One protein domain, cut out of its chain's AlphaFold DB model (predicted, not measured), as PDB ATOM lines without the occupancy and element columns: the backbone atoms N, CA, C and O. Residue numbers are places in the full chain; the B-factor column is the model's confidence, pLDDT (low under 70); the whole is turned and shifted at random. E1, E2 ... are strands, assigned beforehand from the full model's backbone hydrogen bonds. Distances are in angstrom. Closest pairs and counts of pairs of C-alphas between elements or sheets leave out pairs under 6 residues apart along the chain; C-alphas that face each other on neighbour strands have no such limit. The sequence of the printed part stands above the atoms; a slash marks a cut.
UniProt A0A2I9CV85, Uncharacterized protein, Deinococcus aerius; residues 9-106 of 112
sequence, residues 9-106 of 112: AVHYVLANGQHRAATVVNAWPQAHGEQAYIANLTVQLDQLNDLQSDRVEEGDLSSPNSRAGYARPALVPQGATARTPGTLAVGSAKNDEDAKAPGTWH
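This is residues 9 to 106 of the 112 residues of an uncharacterized protein of Deinococcus aerius (UniProt A0A2I9CV85). With little regular structure, the domain is a strongly twisted four-stranded sheet with a long loop, residues 46 to 86, that reaches out to Glu 57 and returns to pair residues 80 to 81 with E4. The tail, residues 95 to 106, folds back to E1. The 98 printed residues hold no named helix; the antiparallel order E1 E2 E3 E4 is a meander, each strand the neighbour of the one before. The class is all strand, with 31 residues in named elements; the whole is compact, radius of gyration of the C-alphas 13.6 A, spans 46 by 26 by 20 A.

E1, residues 9 to 13, and E2, residues 19 to 28, form a hairpin, N 10 to O 22 2.8 A. E3, residues 38 to 45, forms a hairpin with E2, N 44 to O 23 2.7 A, and with E4, residues 87 to 94, N 93 to O 39 2.8 A. E1 and E4 are apart.

E1, 13.6 A, begins at C-alpha 9 (20.552, -5.586, 135.509). E2, 23.1 A, bends by 78 degrees at residue 25; E3, 19.9 A, by 58 degrees at 42. E4, 17.9 A, bends by 84 degrees at 91 and ends at C-alpha 94 (15.154, 7.401, 141.184).

The farthest C-alphas, Glu 34 and Glu 57, are 46.0 A apart. The printed part has no cut; the link E3 to E4 is long. Residues 29 to 36 and 54 to 66 have pLDDT under 70.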
ATOM      1  N   ALA A   9      21.974  -5.481 135.249       90.56
ATOM      2  CA  ALA A   9      20.552  -5.586 135.509       90.56
ATOM      3  C   ALA A   9      20.082  -4.462 136.438       90.56
ATOM      4  O   ALA A   9      20.717  -4.156 137.447       90.56
ATOM      5  N   VAL A  10      18.930  -3.894 136.112       91.44
ATOM      6  CA  VAL A  10      18.155  -3.006 136.977       91.44
ATOM      7  C   VAL A  10      16.720  -3.489 137.016       91.44
ATOM      8  O   VAL A  10      16.225  -4.064 136.046       91.44
ATOM      9  N   HIS A  11      16.043  -3.255 138.130       92.62
ATOM     10  CA  HIS A  11      14.621  -3.517 138.268       92.62
ATOM     11  C   HIS A  11      13.863  -2.194 138.318       92.62
ATOM     12  O   HIS A  11      14.333  -1.240 138.929       92.62
ATOM     13  N   TYR A  12      12.687  -2.129 137.710       91.62
ATOM     14  CA  TYR A  12      11.776  -0.997 137.865       91.62
ATOM     15  C   TYR A  12      10.429  -1.471 138.392       91.62
ATOM     16  O   TYR A  12       9.965  -2.566 138.057       91.62
ATOM     17  N   VAL A  13       9.822  -0.645 139.242       91.25
ATOM     18  CA  VAL A  13       8.555  -0.951 139.908       91.25
ATOM     19  C   VAL A  13       7.415  -0.313 139.123       91.25
ATOM     20  O   VAL A  13       7.370   0.901 138.912       91.25
ATOM     21  N   LEU A  14       6.483  -1.137 138.658       90.38
ATOM     22  CA  LEU A  14       5.305  -0.704 137.915       90.38
ATOM     23  C   LEU A  14       4.239  -0.096 138.833       90.38
ATOM     24  O   LEU A  14       4.264  -0.266 140.050       90.38
ATOM     25  N   ALA A  15       3.251   0.579 138.237       86.69
ATOM     26  CA  ALA A  15       2.123   1.174 138.963       86.69
ATOM     27  C   ALA A  15       1.342   0.157 139.819       86.69
ATOM     28  O   ALA A  15       0.796   0.512 140.858       86.69
ATOM     29  N   ASN A  16       1.310  -1.110 139.397       86.69
ATOM     30  CA  ASN A  16       0.680  -2.217 140.120       86.69
ATOM     31  C   ASN A  16       1.601  -2.874 141.174       86.69
ATOM     32  O   ASN A  16       1.239  -3.913 141.721       86.69
ATOM     33  N   GLY A  17       2.793  -2.322 141.423       87.50
ATOM     34  CA  GLY A  17       3.790  -2.872 142.345       87.50
ATOM     35  C   GLY A  17       4.620  -4.030 141.782       87.50
ATOM     36  O   GLY A  17       5.483  -4.552 142.479       87.50
ATOM     37  N   GLN A  18       4.399  -4.455 140.534       89.31
ATOM     38  CA  GLN A  18       5.200  -5.516 139.928       89.31
ATOM     39  C   GLN A  18       6.606  -5.017 139.578       89.31
ATOM     40  O   GLN A  18       6.776  -3.932 139.028       89.31
ATOM     41  N   HIS A  19       7.606  -5.861 139.818       90.44
ATOM     42  CA  HIS A  19       8.988  -5.604 139.436       90.44
ATOM     43  C   HIS A  19       9.264  -6.206 138.060       90.44
ATOM     44  O   HIS A  19       8.888  -7.350 137.786       90.44
ATOM     45  N   ARG A  20       9.943  -5.446 137.203       92.44
ATOM     46  CA  ARG A  20      10.434  -5.918 135.903       92.44
ATOM     47  C   ARG A  20      11.929  -5.687 135.817       92.44
ATOM     48  O   ARG A  20      12.406  -4.627 136.216       92.44
ATOM     49  N   ALA A  21      12.650  -6.685 135.320       92.31
ATOM     50  CA  ALA A  21      14.085  -6.597 135.112       92.31
ATOM     51  C   ALA A  21      14.392  -6.068 133.710       92.31
ATOM     52  O   ALA A  21      13.701  -6.392 132.749       92.31
ATOM     53  N   ALA A  22      15.449  -5.276 133.595       94.06
ATOM     54  CA  ALA A  22      15.966  -4.777 132.333       94.06
ATOM     55  C   ALA A  22      17.486  -4.625 132.409       94.06
ATOM     56  O   ALA A  22      18.061  -4.552 133.494       94.06
ATOM     57  N   THR A  23      18.146  -4.571 131.255       94.94
ATOM     58  CA  THR A  23      19.606  -4.413 131.176       94.94
ATOM     59  C   THR A  23      19.963  -2.996 130.766       94.94
ATOM     60  O   THR A  23      19.453  -2.504 129.765       94.94
ATOM     61  N   VAL A  24      20.856  -2.327 131.487       94.06
ATOM     62  CA  VAL A  24      21.330  -0.984 131.125       94.06
ATOM     63  C   VAL A  24      22.141  -1.057 129.833       94.06
ATOM     64  O   VAL A  24      23.144  -1.759 129.765       94.06
ATOM     65  N   VAL A  25      21.737  -0.302 128.815       95.00
ATOM     66  CA  VAL A  25      22.477  -0.168 127.546       95.00
ATOM     67  C   VAL A  25      23.097   1.214 127.374       95.00
ATOM     68  O   VAL A  25      24.009   1.386 126.573       95.00
ATOM     69  N   ASN A  26      22.636   2.196 128.145       92.12
ATOM     70  CA  ASN A  26      23.258   3.508 128.233       92.12
ATOM     71  C   ASN A  26      22.993   4.112 129.614       92.12
ATOM     72  O   ASN A  26      21.866   4.040 130.107       92.12
ATOM     73  N   ALA A  27      24.007   4.740 130.200       88.88
ATOM     74  CA  ALA A  27      23.894   5.525 131.421       88.88
ATOM     75  C   ALA A  27      24.619   6.853 131.194       88.88
ATOM     76  O   ALA A  27      25.825   6.860 130.944       88.88
ATOM     77  N   TRP A  28      23.892   7.972 131.236       85.06
ATOM     78  CA  TRP A  28      24.469   9.288 130.946       85.06
ATOM     79  C   TRP A  28      24.336  10.257 132.119       85.06
ATOM     80  O   TRP A  28      23.441  10.111 132.958       85.06
ATOM     81  N   PRO A  29      25.224  11.265 132.197       69.75
ATOM     82  CA  PRO A  29      25.209  12.222 133.290       69.75
ATOM     83  C   PRO A  29      23.881  12.979 133.366       69.75
ATOM     84  O   PRO A  29      23.311  13.378 132.346       69.75
ATOM     85  N   GLN A  30      23.411  13.226 134.585       68.06
ATOM     86  CA  GLN A  30      22.416  14.261 134.837       68.06
ATOM     87  C   GLN A  30      23.126  15.624 134.818       68.06
ATOM     88  O   GLN A  30      24.230  15.756 135.341       68.06
ATOM     89  N   ALA A  31      22.514  16.633 134.189       58.38
ATOM     90  CA  ALA A  31      23.118  17.960 134.007       58.38
ATOM     91  C   ALA A  31      23.409  18.702 135.329       58.38
ATOM     92  O   ALA A  31      24.188  19.651 135.338       58.38
ATOM     93  N   HIS A  32      22.815  18.260 136.442       53.66
ATOM     94  CA  HIS A  32      23.110  18.745 137.785       53.66
ATOM     95  C   HIS A  32      23.770  17.641 138.611       53.66
ATOM     96  O   HIS A  32      23.261  16.525 138.694       53.66
ATOM     97  N   GLY A  33      24.930  17.972 139.177       53.53
ATOM     98  CA  GLY A  33      25.805  17.046 139.877       53.53
ATOM     99  C   GLY A  33      25.190  16.344 141.094       53.53
ATOM    100  O   GLY A  33      24.227  16.791 141.706       53.53
ATOM    101  N   GLU A  34      25.849  15.238 141.437       53.94
ATOM    102  CA  GLU A  34      25.947  14.638 142.778       53.94
ATOM    103  C   GLU A  34      24.764  13.879 143.390       53.94
ATOM    104  O   GLU A  34      24.934  13.282 144.451       53.94
ATOM    105  N   GLN A  35      23.612  13.745 142.734       64.81
ATOM    106  CA  GLN A  35      22.571  12.851 143.263       64.81
ATOM    107  C   GLN A  35      22.848  11.401 142.857       64.81
ATOM    108  O   GLN A  35      22.330  10.905 141.866       64.81
ATOM    109  N   ALA A  36      23.675  10.704 143.643       65.12
ATOM    110  CA  ALA A  36      24.036   9.297 143.421       65.12
ATOM    111  C   ALA A  36      22.827   8.334 143.371       65.12
ATOM    112  O   ALA A  36      22.951   7.219 142.876       65.12
ATOM    113  N   TYR A  37      21.665   8.772 143.861       75.69
ATOM    114  CA  TYR A  37      20.402   8.036 143.837       75.69
ATOM    115  C   TYR A  37      19.511   8.377 142.626       75.69
ATOM    116  O   TYR A  37      18.398   7.870 142.546       75.69
ATOM    117  N   ILE A  38      19.943   9.230 141.688       83.19
ATOM    118  CA  ILE A  38      19.219   9.497 140.435       83.19
ATOM    119  C   ILE A  38      20.139   9.230 139.244       83.19
ATOM    120  O   ILE A  38      21.295   9.650 139.228       83.19
ATOM    121  N   ALA A  39      19.627   8.534 138.230       86.00
ATOM    122  CA  ALA A  39      20.372   8.238 137.014       86.00
ATOM    123  C   ALA A  39      19.537   8.464 135.751       86.00
ATOM    124  O   ALA A  39      18.319   8.281 135.747       86.00
ATOM    125  N   ASN A  40      20.206   8.811 134.652       89.81
ATOM    126  CA  ASN A  40      19.586   8.780 133.336       89.81
ATOM    127  C   ASN A  40      19.981   7.496 132.619       89.81
ATOM    128  O   ASN A  40      21.174   7.201 132.517       89.81
ATOM    129  N   LEU A  41      18.992   6.744 132.137       92.06
ATOM    130  CA  LEU A  41      19.192   5.385 131.644       92.06
ATOM    131  C   LEU A  41      18.465   5.141 130.333       92.06
ATOM    132  O   LEU A  41      17.350   5.614 130.110       92.06
ATOM    133  N   THR A  42      19.087   4.332 129.485       94.88
ATOM    134  CA  THR A  42      18.391   3.537 128.482       94.88
ATOM    135  C   THR A  42      18.579   2.090 128.874       94.88
ATOM    136  O   THR A  42      19.707   1.661 129.133       94.88
ATOM    137  N   VAL A  43      17.481   1.348 128.929       95.19
ATOM    138  CA  VAL A  43      17.488  -0.066 129.279       95.19
ATOM    139  C   VAL A  43      16.873  -0.896 128.164       95.19
ATOM    140  O   VAL A  43      15.907  -0.476 127.530       95.19
ATOM    141  N   GLN A  44      17.443  -2.070 127.940       96.12
ATOM    142  CA  GLN A  44      16.911  -3.122 127.095       96.12
ATOM    143  C   GLN A  44      15.953  -3.983 127.916       96.12
ATOM    144  O   GLN A  44      16.314  -4.475 128.988       96.12
ATOM    145  N   LEU A  45      14.746  -4.158 127.393       94.19
ATOM    146  CA  LEU A  45      13.683  -4.956 127.996       94.19
ATOM    147  C   LEU A  45      13.817  -6.445 127.664       94.19
ATOM    148  O   LEU A  45      14.465  -6.807 126.673       94.19
ATOM    149  N   ASP A  46      13.146  -7.292 128.448       90.62
ATOM    150  CA  ASP A  46      12.996  -8.711 128.137       90.62
ATOM    151  C   ASP A  46      12.131  -8.875 126.882       90.62
ATOM    152  O   ASP A  46      10.928  -8.602 126.868       90.62
ATOM    153  N   GLN A  47      12.755  -9.350 125.807       84.19
ATOM    154  CA  GLN A  47      12.110  -9.458 124.504       84.19
ATOM    155  C   GLN A  47      10.923 -10.425 124.488       84.19
ATOM    156  O   GLN A  47      10.018 -10.254 123.674       84.19
ATOM    157  N   LEU A  48      10.913 -11.418 125.379       84.25
ATOM    158  CA  LEU A  48       9.864 -12.431 125.432       84.25
ATOM    159  C   LEU A  48       8.699 -11.996 126.319       84.25
ATOM    160  O   LEU A  48       7.546 -12.308 126.020       84.25
ATOM    161  N   ASN A  49       8.987 -11.266 127.400       85.00
ATOM    162  CA  ASN A  49       7.996 -10.985 128.436       85.00
ATOM    163  C   ASN A  49       7.506  -9.530 128.471       85.00
ATOM    164  O   ASN A  49       6.409  -9.292 128.987       85.00
ATOM    165  N   ASP A  50       8.279  -8.562 127.966       87.50
ATOM    166  CA  ASP A  50       7.954  -7.128 128.054       87.50
ATOM    167  C   ASP A  50       7.414  -6.516 126.758       87.50
ATOM    168  O   ASP A  50       6.800  -5.442 126.781       87.50
ATOM    169  N   LEU A  51       7.649  -7.170 125.621       87.94
ATOM    170  CA  LEU A  51       7.330  -6.612 124.312       87.94
ATOM    171  C   LEU A  51       5.965  -7.074 123.806       87.94
ATOM    172  O   LEU A  51       5.434  -8.124 124.188       87.94
ATOM    173  N   GLN A  52       5.369  -6.253 122.947       84.69
ATOM    174  CA  GLN A  52       4.223  -6.666 122.149       84.69
ATOM    175  C   GLN A  52       4.669  -7.718 121.133       84.69
ATOM    176  O   GLN A  52       5.611  -7.492 120.368       84.69
ATOM    177  N   SER A  53       4.006  -8.872 121.160       74.81
ATOM    178  CA  SER A  53       4.290  -9.997 120.264       74.81
ATOM    179  C   SER A  53       3.570  -9.841 118.924       74.81
ATOM    180  O   SER A  53       4.062 -10.290 117.894       74.81
ATOM    181  N   ASP A  54       2.423  -9.174 118.940       68.94
ATOM    182  CA  ASP A  54       1.535  -8.931 117.822       68.94
ATOM    183  C   ASP A  54       1.405  -7.430 117.534       68.94
ATOM    184  O   ASP A  54       1.660  -6.559 118.369       68.94
ATOM    185  N   ARG A  55       1.048  -7.111 116.291       62.53
ATOM    186  CA  ARG A  55       0.588  -5.769 115.944       62.53
ATOM    187  C   ARG A  55      -0.830  -5.689 116.491       62.53
ATOM    188  O   ARG A  55      -1.652  -6.495 116.073       62.53
ATOM    189  N   VAL A  56      -1.106  -4.773 117.418       59.78
ATOM    190  CA  VAL A  56      -2.472  -4.617 117.930       59.78
ATOM    191  C   VAL A  56      -3.353  -4.235 116.737       59.78
ATOM    192  O   VAL A  56      -3.228  -3.125 116.220       59.78
ATOM    193  N   GLU A  57      -4.177  -5.169 116.247       53.72
ATOM    194  CA  GLU A  57      -4.983  -4.993 115.023       53.72
ATOM    195  C   GLU A  57      -6.068  -3.910 115.161       53.72
ATOM    196  O   GLU A  57      -6.647  -3.490 114.168       53.72
ATOM    197  N   GLU A  58      -6.274  -3.370 116.362       51.84
ATOM    198  CA  GLU A  58      -7.271  -2.331 116.653       51.84
ATOM    199  C   GLU A  58      -6.735  -1.207 117.563       51.84
ATOM    200  O   GLU A  58      -7.473  -0.551 118.295       51.84
ATOM    201  N   GLY A  59      -5.420  -0.973 117.562       53.59
ATOM    202  CA  GLY A  59      -4.806   0.095 118.352       53.59
ATOM    203  C   GLY A  59      -4.619   1.375 117.548       53.59
ATOM    204  O   GLY A  59      -4.136   1.326 116.418       53.59
ATOM    205  N   ASP A  60      -4.928   2.524 118.155       55.88
ATOM    206  CA  ASP A  60      -4.559   3.850 117.654       55.88
ATOM    207  C   ASP A  60      -3.094   3.857 117.173       55.88
ATOM    208  O   ASP A  60      -2.145   3.817 117.966       55.88
ATOM    209  N   LEU A  61      -2.923   3.874 115.845       56.12
ATOM    210  CA  LEU A  61      -1.625   3.862 115.167       56.12
ATOM    211  C   LEU A  61      -0.813   5.134 115.455       56.12
ATOM    212  O   LEU A  61       0.359   5.200 115.079       56.12
ATOM    213  N   SER A  62      -1.413   6.133 116.108       61.19
ATOM    214  CA  SER A  62      -0.720   7.336 116.557       61.19
ATOM    215  C   SER A  62       0.232   7.068 117.731       61.19
ATOM    216  O   SER A  62       1.198   7.814 117.914       61.19
ATOM    217  N   SER A  63       0.029   5.980 118.489       62.81
ATOM    218  CA  SER A  63       0.905   5.614 119.602       62.81
ATOM    219  C   SER A  63       1.977   4.609 119.155       62.81
ATOM    220  O   SER A  63       1.651   3.476 118.789       62.81
ATOM    221  N   PRO A  64       3.277   4.959 119.217       62.28
ATOM    222  CA  PRO A  64       4.355   4.044 118.834       62.28
ATOM    223  C   PRO A  64       4.371   2.753 119.669       62.28
ATOM    224  O   PRO A  64       4.843   1.732 119.180       62.28
ATOM    225  N   ASN A  65       3.785   2.764 120.873       65.44
ATOM    226  CA  ASN A  65       3.751   1.617 121.787       65.44
ATOM    227  C   ASN A  65       2.713   0.542 121.406       65.44
ATOM    228  O   ASN A  65       2.621  -0.463 122.103       65.44
ATOM    229  N   SER A  66       1.927   0.746 120.343       69.12
ATOM    230  CA  SER A  66       0.908  -0.201 119.847       69.12
ATOM    231  C   SER A  66       1.446  -1.175 118.782       69.12
ATOM    232  O   SER A  66       0.678  -1.875 118.118       69.12
ATOM    233  N   ARG A  67       2.764  -1.170 118.543       75.19
ATOM    234  CA  ARG A  67       3.424  -1.953 117.492       75.19
ATOM    235  C   ARG A  67       4.238  -3.098 118.097       75.19
ATOM    236  O   ARG A  67       4.892  -2.929 119.123       75.19
ATOM    237  N   ALA A  68       4.296  -4.221 117.380       82.19
ATOM    238  CA  ALA A  68       5.157  -5.347 117.731       82.19
ATOM    239  C   ALA A  68       6.612  -4.900 117.978       82.19
ATOM    240  O   ALA A  68       7.146  -4.044 117.266       82.19
ATOM    241  N   GLY A  69       7.240  -5.476 119.003       84.50
ATOM    242  CA  GLY A  69       8.597  -5.133 119.433       84.50
ATOM    243  C   GLY A  69       8.704  -3.876 120.305       84.50
ATOM    244  O   GLY A  69       9.779  -3.613 120.840       84.50
ATOM    245  N   TYR A  70       7.628  -3.111 120.498       89.12
ATOM    246  CA  TYR A  70       7.595  -2.035 121.490       89.12
ATOM    247  C   TYR A  70       7.178  -2.559 122.863       89.12
ATOM    248  O   TYR A  70       6.544  -3.609 122.985       89.12
ATOM    249  N   ALA A  71       7.553  -1.815 123.905       87.81
ATOM    250  CA  ALA A  71       7.146  -2.112 125.270       87.81
ATOM    251  C   ALA A  71       5.617  -2.119 125.377       87.81
ATOM    252  O   ALA A  71       4.951  -1.199 124.895       87.81
ATOM    253  N   ARG A  72       5.058  -3.124 126.054       85.31
ATOM    254  CA  ARG A  72       3.625  -3.128 126.376       85.31
ATOM    255  C   ARG A  72       3.297  -1.863 127.184       85.31
ATOM    256  O   ARG A  72       3.991  -1.607 128.167       85.31
ATOM    257  N   PRO A  73       2.239  -1.096 126.850       82.56
ATOM    258  CA  PRO A  73       1.944   0.172 127.525       82.56
ATOM    259  C   PRO A  73       1.861   0.078 129.056       82.56
ATOM    260  O   PRO A  73       2.360   0.955 129.751       82.56
ATOM    261  N   ALA A  74       1.307  -1.019 129.585       83.44
ATOM    262  CA  ALA A  74       1.208  -1.269 131.027       83.44
ATOM    263  C   ALA A  74       2.563  -1.521 131.722       83.44
ATOM    264  O   ALA A  74       2.638  -1.486 132.948       83.44
ATOM    265  N   LEU A  75       3.621  -1.792 130.953       87.56
ATOM    266  CA  LEU A  75       4.968  -2.081 131.445       87.56
ATOM    267  C   LEU A  75       5.911  -0.877 131.332       87.56
ATOM    268  O   LEU A  75       7.099  -1.007 131.620       87.56
ATOM    269  N   VAL A  76       5.407   0.287 130.918       88.38
ATOM    270  CA  VAL A  76       6.178   1.531 130.889       88.38
ATOM    271  C   VAL A  76       6.011   2.230 132.245       88.38
ATOM    272  O   VAL A  76       4.914   2.707 132.543       88.38
ATOM    273  N   PRO A  77       7.054   2.299 133.093       88.56
ATOM    274  CA  PRO A  77       6.964   2.987 134.373       88.56
ATOM    275  C   PRO A  77       6.826   4.500 134.171       88.56
ATOM    276  O   PRO A  77       7.219   5.061 133.144       88.56
ATOM    277  N   GLN A  78       6.284   5.180 135.181       83.94
ATOM    278  CA  GLN A  78       6.113   6.629 135.145       83.94
ATOM    279  C   GLN A  78       7.453   7.338 134.893       83.94
ATOM    280  O   GLN A  78       8.462   7.042 135.527       83.94
ATOM    281  N   GLY A  79       7.459   8.296 133.961       84.38
ATOM    282  CA  GLY A  79       8.658   9.061 133.605       84.38
ATOM    283  C   GLY A  79       9.616   8.353 132.639       84.38
ATOM    284  O   GLY A  79      10.593   8.970 132.214       84.38
ATOM    285  N   ALA A  80       9.334   7.106 132.249       90.62
ATOM    286  CA  ALA A  80      10.026   6.441 131.152       90.62
ATOM    287  C   ALA A  80       9.318   6.674 129.810       90.62
ATOM    288  O   ALA A  80       8.123   6.959 129.732       90.62
ATOM    289  N   THR A  81      10.075   6.528 128.729       90.25
ATOM    290  CA  THR A  81       9.591   6.644 127.354       90.25
ATOM    291  C   THR A  81       9.980   5.402 126.562       90.25
ATOM    292  O   THR A  81      11.106   4.925 126.673       90.25
ATOM    293  N   ALA A  82       9.057   4.887 125.748       89.69
ATOM    294  CA  ALA A  82       9.236   3.676 124.942       89.69
ATOM    295  C   ALA A  82       9.238   4.000 123.437       89.69
ATOM    296  O   ALA A  82       8.516   3.405 122.649       89.69
ATOM    297  N   ARG A  83      10.006   5.014 123.015       86.81
ATOM    298  CA  ARG A  83       9.985   5.495 121.615       86.81
ATOM    299  C   ARG A  83      10.762   4.612 120.638       86.81
ATOM    300  O   ARG A  83      10.584   4.748 119.428       86.81
ATOM    301  N   THR A  84      11.586   3.714 121.161       88.56
ATOM    302  CA  THR A  84      12.449   2.828 120.385       88.56
ATOM    303  C   THR A  84      12.103   1.378 120.733       88.56
ATOM    304  O   THR A  84      12.013   1.065 121.925       88.56
ATOM    305  N   PRO A  85      11.917   0.485 119.739       88.94
ATOM    306  CA  PRO A  85      11.624  -0.925 119.986       88.94
ATOM    307  C   PRO A  85      12.599  -1.551 120.984       88.94
ATOM    308  O   PRO A  85      13.797  -1.271 120.950       88.94
ATOM    309  N   GLY A  86      12.087  -2.391 121.880       91.19
ATOM    310  CA  GLY A  86      12.897  -3.136 122.838       91.19
ATOM    311  C   GLY A  86      13.489  -2.325 123.991       91.19
ATOM    312  O   GLY A  86      14.128  -2.924 124.852       91.19
ATOM    313  N   THR A  87      13.300  -1.003 124.042       94.12
ATOM    314  CA  THR A  87      14.012  -0.155 125.010       94.12
ATOM    315  C   THR A  87      13.109   0.831 125.740       94.12
ATOM    316  O   THR A  87      12.095   1.293 125.211       94.12
ATOM    317  N   LEU A  88      13.519   1.187 126.957       94.19
ATOM    318  CA  LEU A  88      12.984   2.323 127.701       94.19
ATOM    319  C   LEU A  88      14.083   3.346 127.945       94.19
ATOM    320  O   LEU A  88      15.188   2.978 128.337       94.19
ATOM    321  N   ALA A  89      13.759   4.627 127.779       93.12
ATOM    322  CA  ALA A  89      14.616   5.737 128.173       93.12
ATOM    323  C   ALA A  89      13.984   6.536 129.318       93.12
ATOM    324  O   ALA A  89      12.797   6.867 129.262       93.12
ATOM    325  N   VAL A  90      14.779   6.876 130.331       91.62
ATOM    326  CA  VAL A  90      14.357   7.608 131.531       91.62
ATOM    327  C   VAL A  90      15.397   8.667 131.893       91.62
ATOM    328  O   VAL A  90      16.589   8.386 131.969       91.62
ATOM    329  N   GLY A  91      14.941   9.905 132.095       88.25
ATOM    330  CA  GLY A  91      15.804  11.067 132.352       88.25
ATOM    331  C   GLY A  91      15.899  11.487 133.820       88.25
ATOM    332  O   GLY A  91      16.307  12.613 134.084       88.25
ATOM    333  N   SER A  92      15.426  10.655 134.755       87.62
ATOM    334  CA  SER A  92      15.503  10.849 136.216       87.62
ATOM    335  C   SER A  92      15.058   9.569 136.951       87.62
ATOM    336  O   SER A  92      14.107   9.593 137.735       87.62
ATOM    337  N   ALA A  93      15.685   8.425 136.666       89.19
ATOM    338  CA  ALA A  93      15.395   7.175 137.369       89.19
ATOM    339  C   ALA A  93      15.853   7.290 138.822       89.19
ATOM    340  O   ALA A  93      17.049   7.367 139.094       89.19
ATOM    341  N   LYS A  94      14.892   7.325 139.746       88.94
ATOM    342  CA  LYS A  94      15.154   7.401 141.184       88.94
ATOM    343  C   LYS A  94      15.417   6.006 141.728       88.94
ATOM    344  O   LYS A  94      14.563   5.135 141.570       88.94
ATOM    345  N   ASN A  95      16.561   5.828 142.376       87.25
ATOM    346  CA  ASN A  95      16.864   4.635 143.138       87.25
ATOM    347  C   ASN A  95      15.933   4.525 144.343       87.25
ATOM    348  O   ASN A  95      15.760   5.487 145.091       87.25
ATOM    349  N   ASP A  96      15.408   3.333 144.544       86.81
ATOM    350  CA  ASP A  96      14.802   2.870 145.772       86.81
ATOM    351  C   ASP A  96      15.419   1.505 146.081       86.81
ATOM    352  O   ASP A  96      15.091   0.490 145.460       86.81
ATOM    353  N   GLU A  97      16.371   1.487 147.014       78.50
ATOM    354  CA  GLU A  97      17.068   0.268 147.437       78.50
ATOM    355  C   GLU A  97      16.103  -0.782 147.999       78.50
ATOM    356  O   GLU A  97      16.341  -1.978 147.850       78.50
ATOM    357  N   ASP A  98      14.985  -0.339 148.567       77.06
ATOM    358  CA  ASP A  98      13.942  -1.207 149.093       77.06
ATOM    359  C   ASP A  98      12.962  -1.685 148.010       77.06
ATOM    360  O   ASP A  98      12.194  -2.619 148.248       77.06
ATOM    361  N   ALA A  99      12.987  -1.048 146.833       70.00
ATOM    362  CA  ALA A  99      12.153  -1.332 145.672       70.00
ATOM    363  C   ALA A  99      10.641  -1.369 145.989       70.00
ATOM    364  O   ALA A  99       9.903  -2.205 145.474       70.00
ATOM    365  N   LYS A 100      10.165  -0.472 146.858       75.88
ATOM    366  CA  LYS A 100       8.785  -0.481 147.376       75.88
ATOM    367  C   LYS A 100       7.863   0.485 146.641       75.88
ATOM    368  O   LYS A 100       6.653   0.261 146.607       75.88
ATOM    369  N   ALA A 101       8.397   1.578 146.101       85.69
ATOM    370  CA  ALA A 101       7.579   2.650 145.546       85.69
ATOM    371  C   ALA A 101       7.355   2.495 144.026       85.69
ATOM    372  O   ALA A 101       8.309   2.404 143.263       85.69
ATOM    373  N   PRO A 102       6.107   2.530 143.527       88.25
ATOM    374  CA  PRO A 102       5.853   2.567 142.089       88.25
ATOM    375  C   PRO A 102       6.598   3.703 141.374       88.25
ATOM    376  O   PRO A 102       6.658   4.833 141.861       88.25
ATOM    377  N   GLY A 103       7.152   3.407 140.198       85.81
ATOM    378  CA  GLY A 103       7.939   4.344 139.394       85.81
ATOM    379  C   GLY A 103       9.396   4.505 139.838       85.81
ATOM    380  O   GLY A 103      10.145   5.222 139.171       85.81
ATOM    381  N   THR A 104       9.821   3.850 140.922       90.00
ATOM    382  CA  THR A 104      11.234   3.804 141.307       90.00
ATOM    383  C   THR A 104      11.968   2.663 140.617       90.00
ATOM    384  O   THR A 104      11.389   1.764 139.996       90.00
ATOM    385  N   TRP A 105      13.287   2.764 140.682       91.62
ATOM    386  CA  TRP A 105      14.235   1.849 140.086       91.62
ATOM    387  C   TRP A 105      15.122   1.285 141.180       91.62
ATOM    388  O   TRP A 105      15.414   1.952 142.163       91.62
ATOM    389  N   HIS A 106      15.601   0.075 140.987       89.62
ATOM    390  CA  HIS A 106      16.517  -0.584 141.890       89.62
ATOM    391  C   HIS A 106      17.675  -1.138 141.072       89.62
ATOM    392  O   HIS A 106      17.467  -1.903 140.130       89.62
TER     393      HIS A 106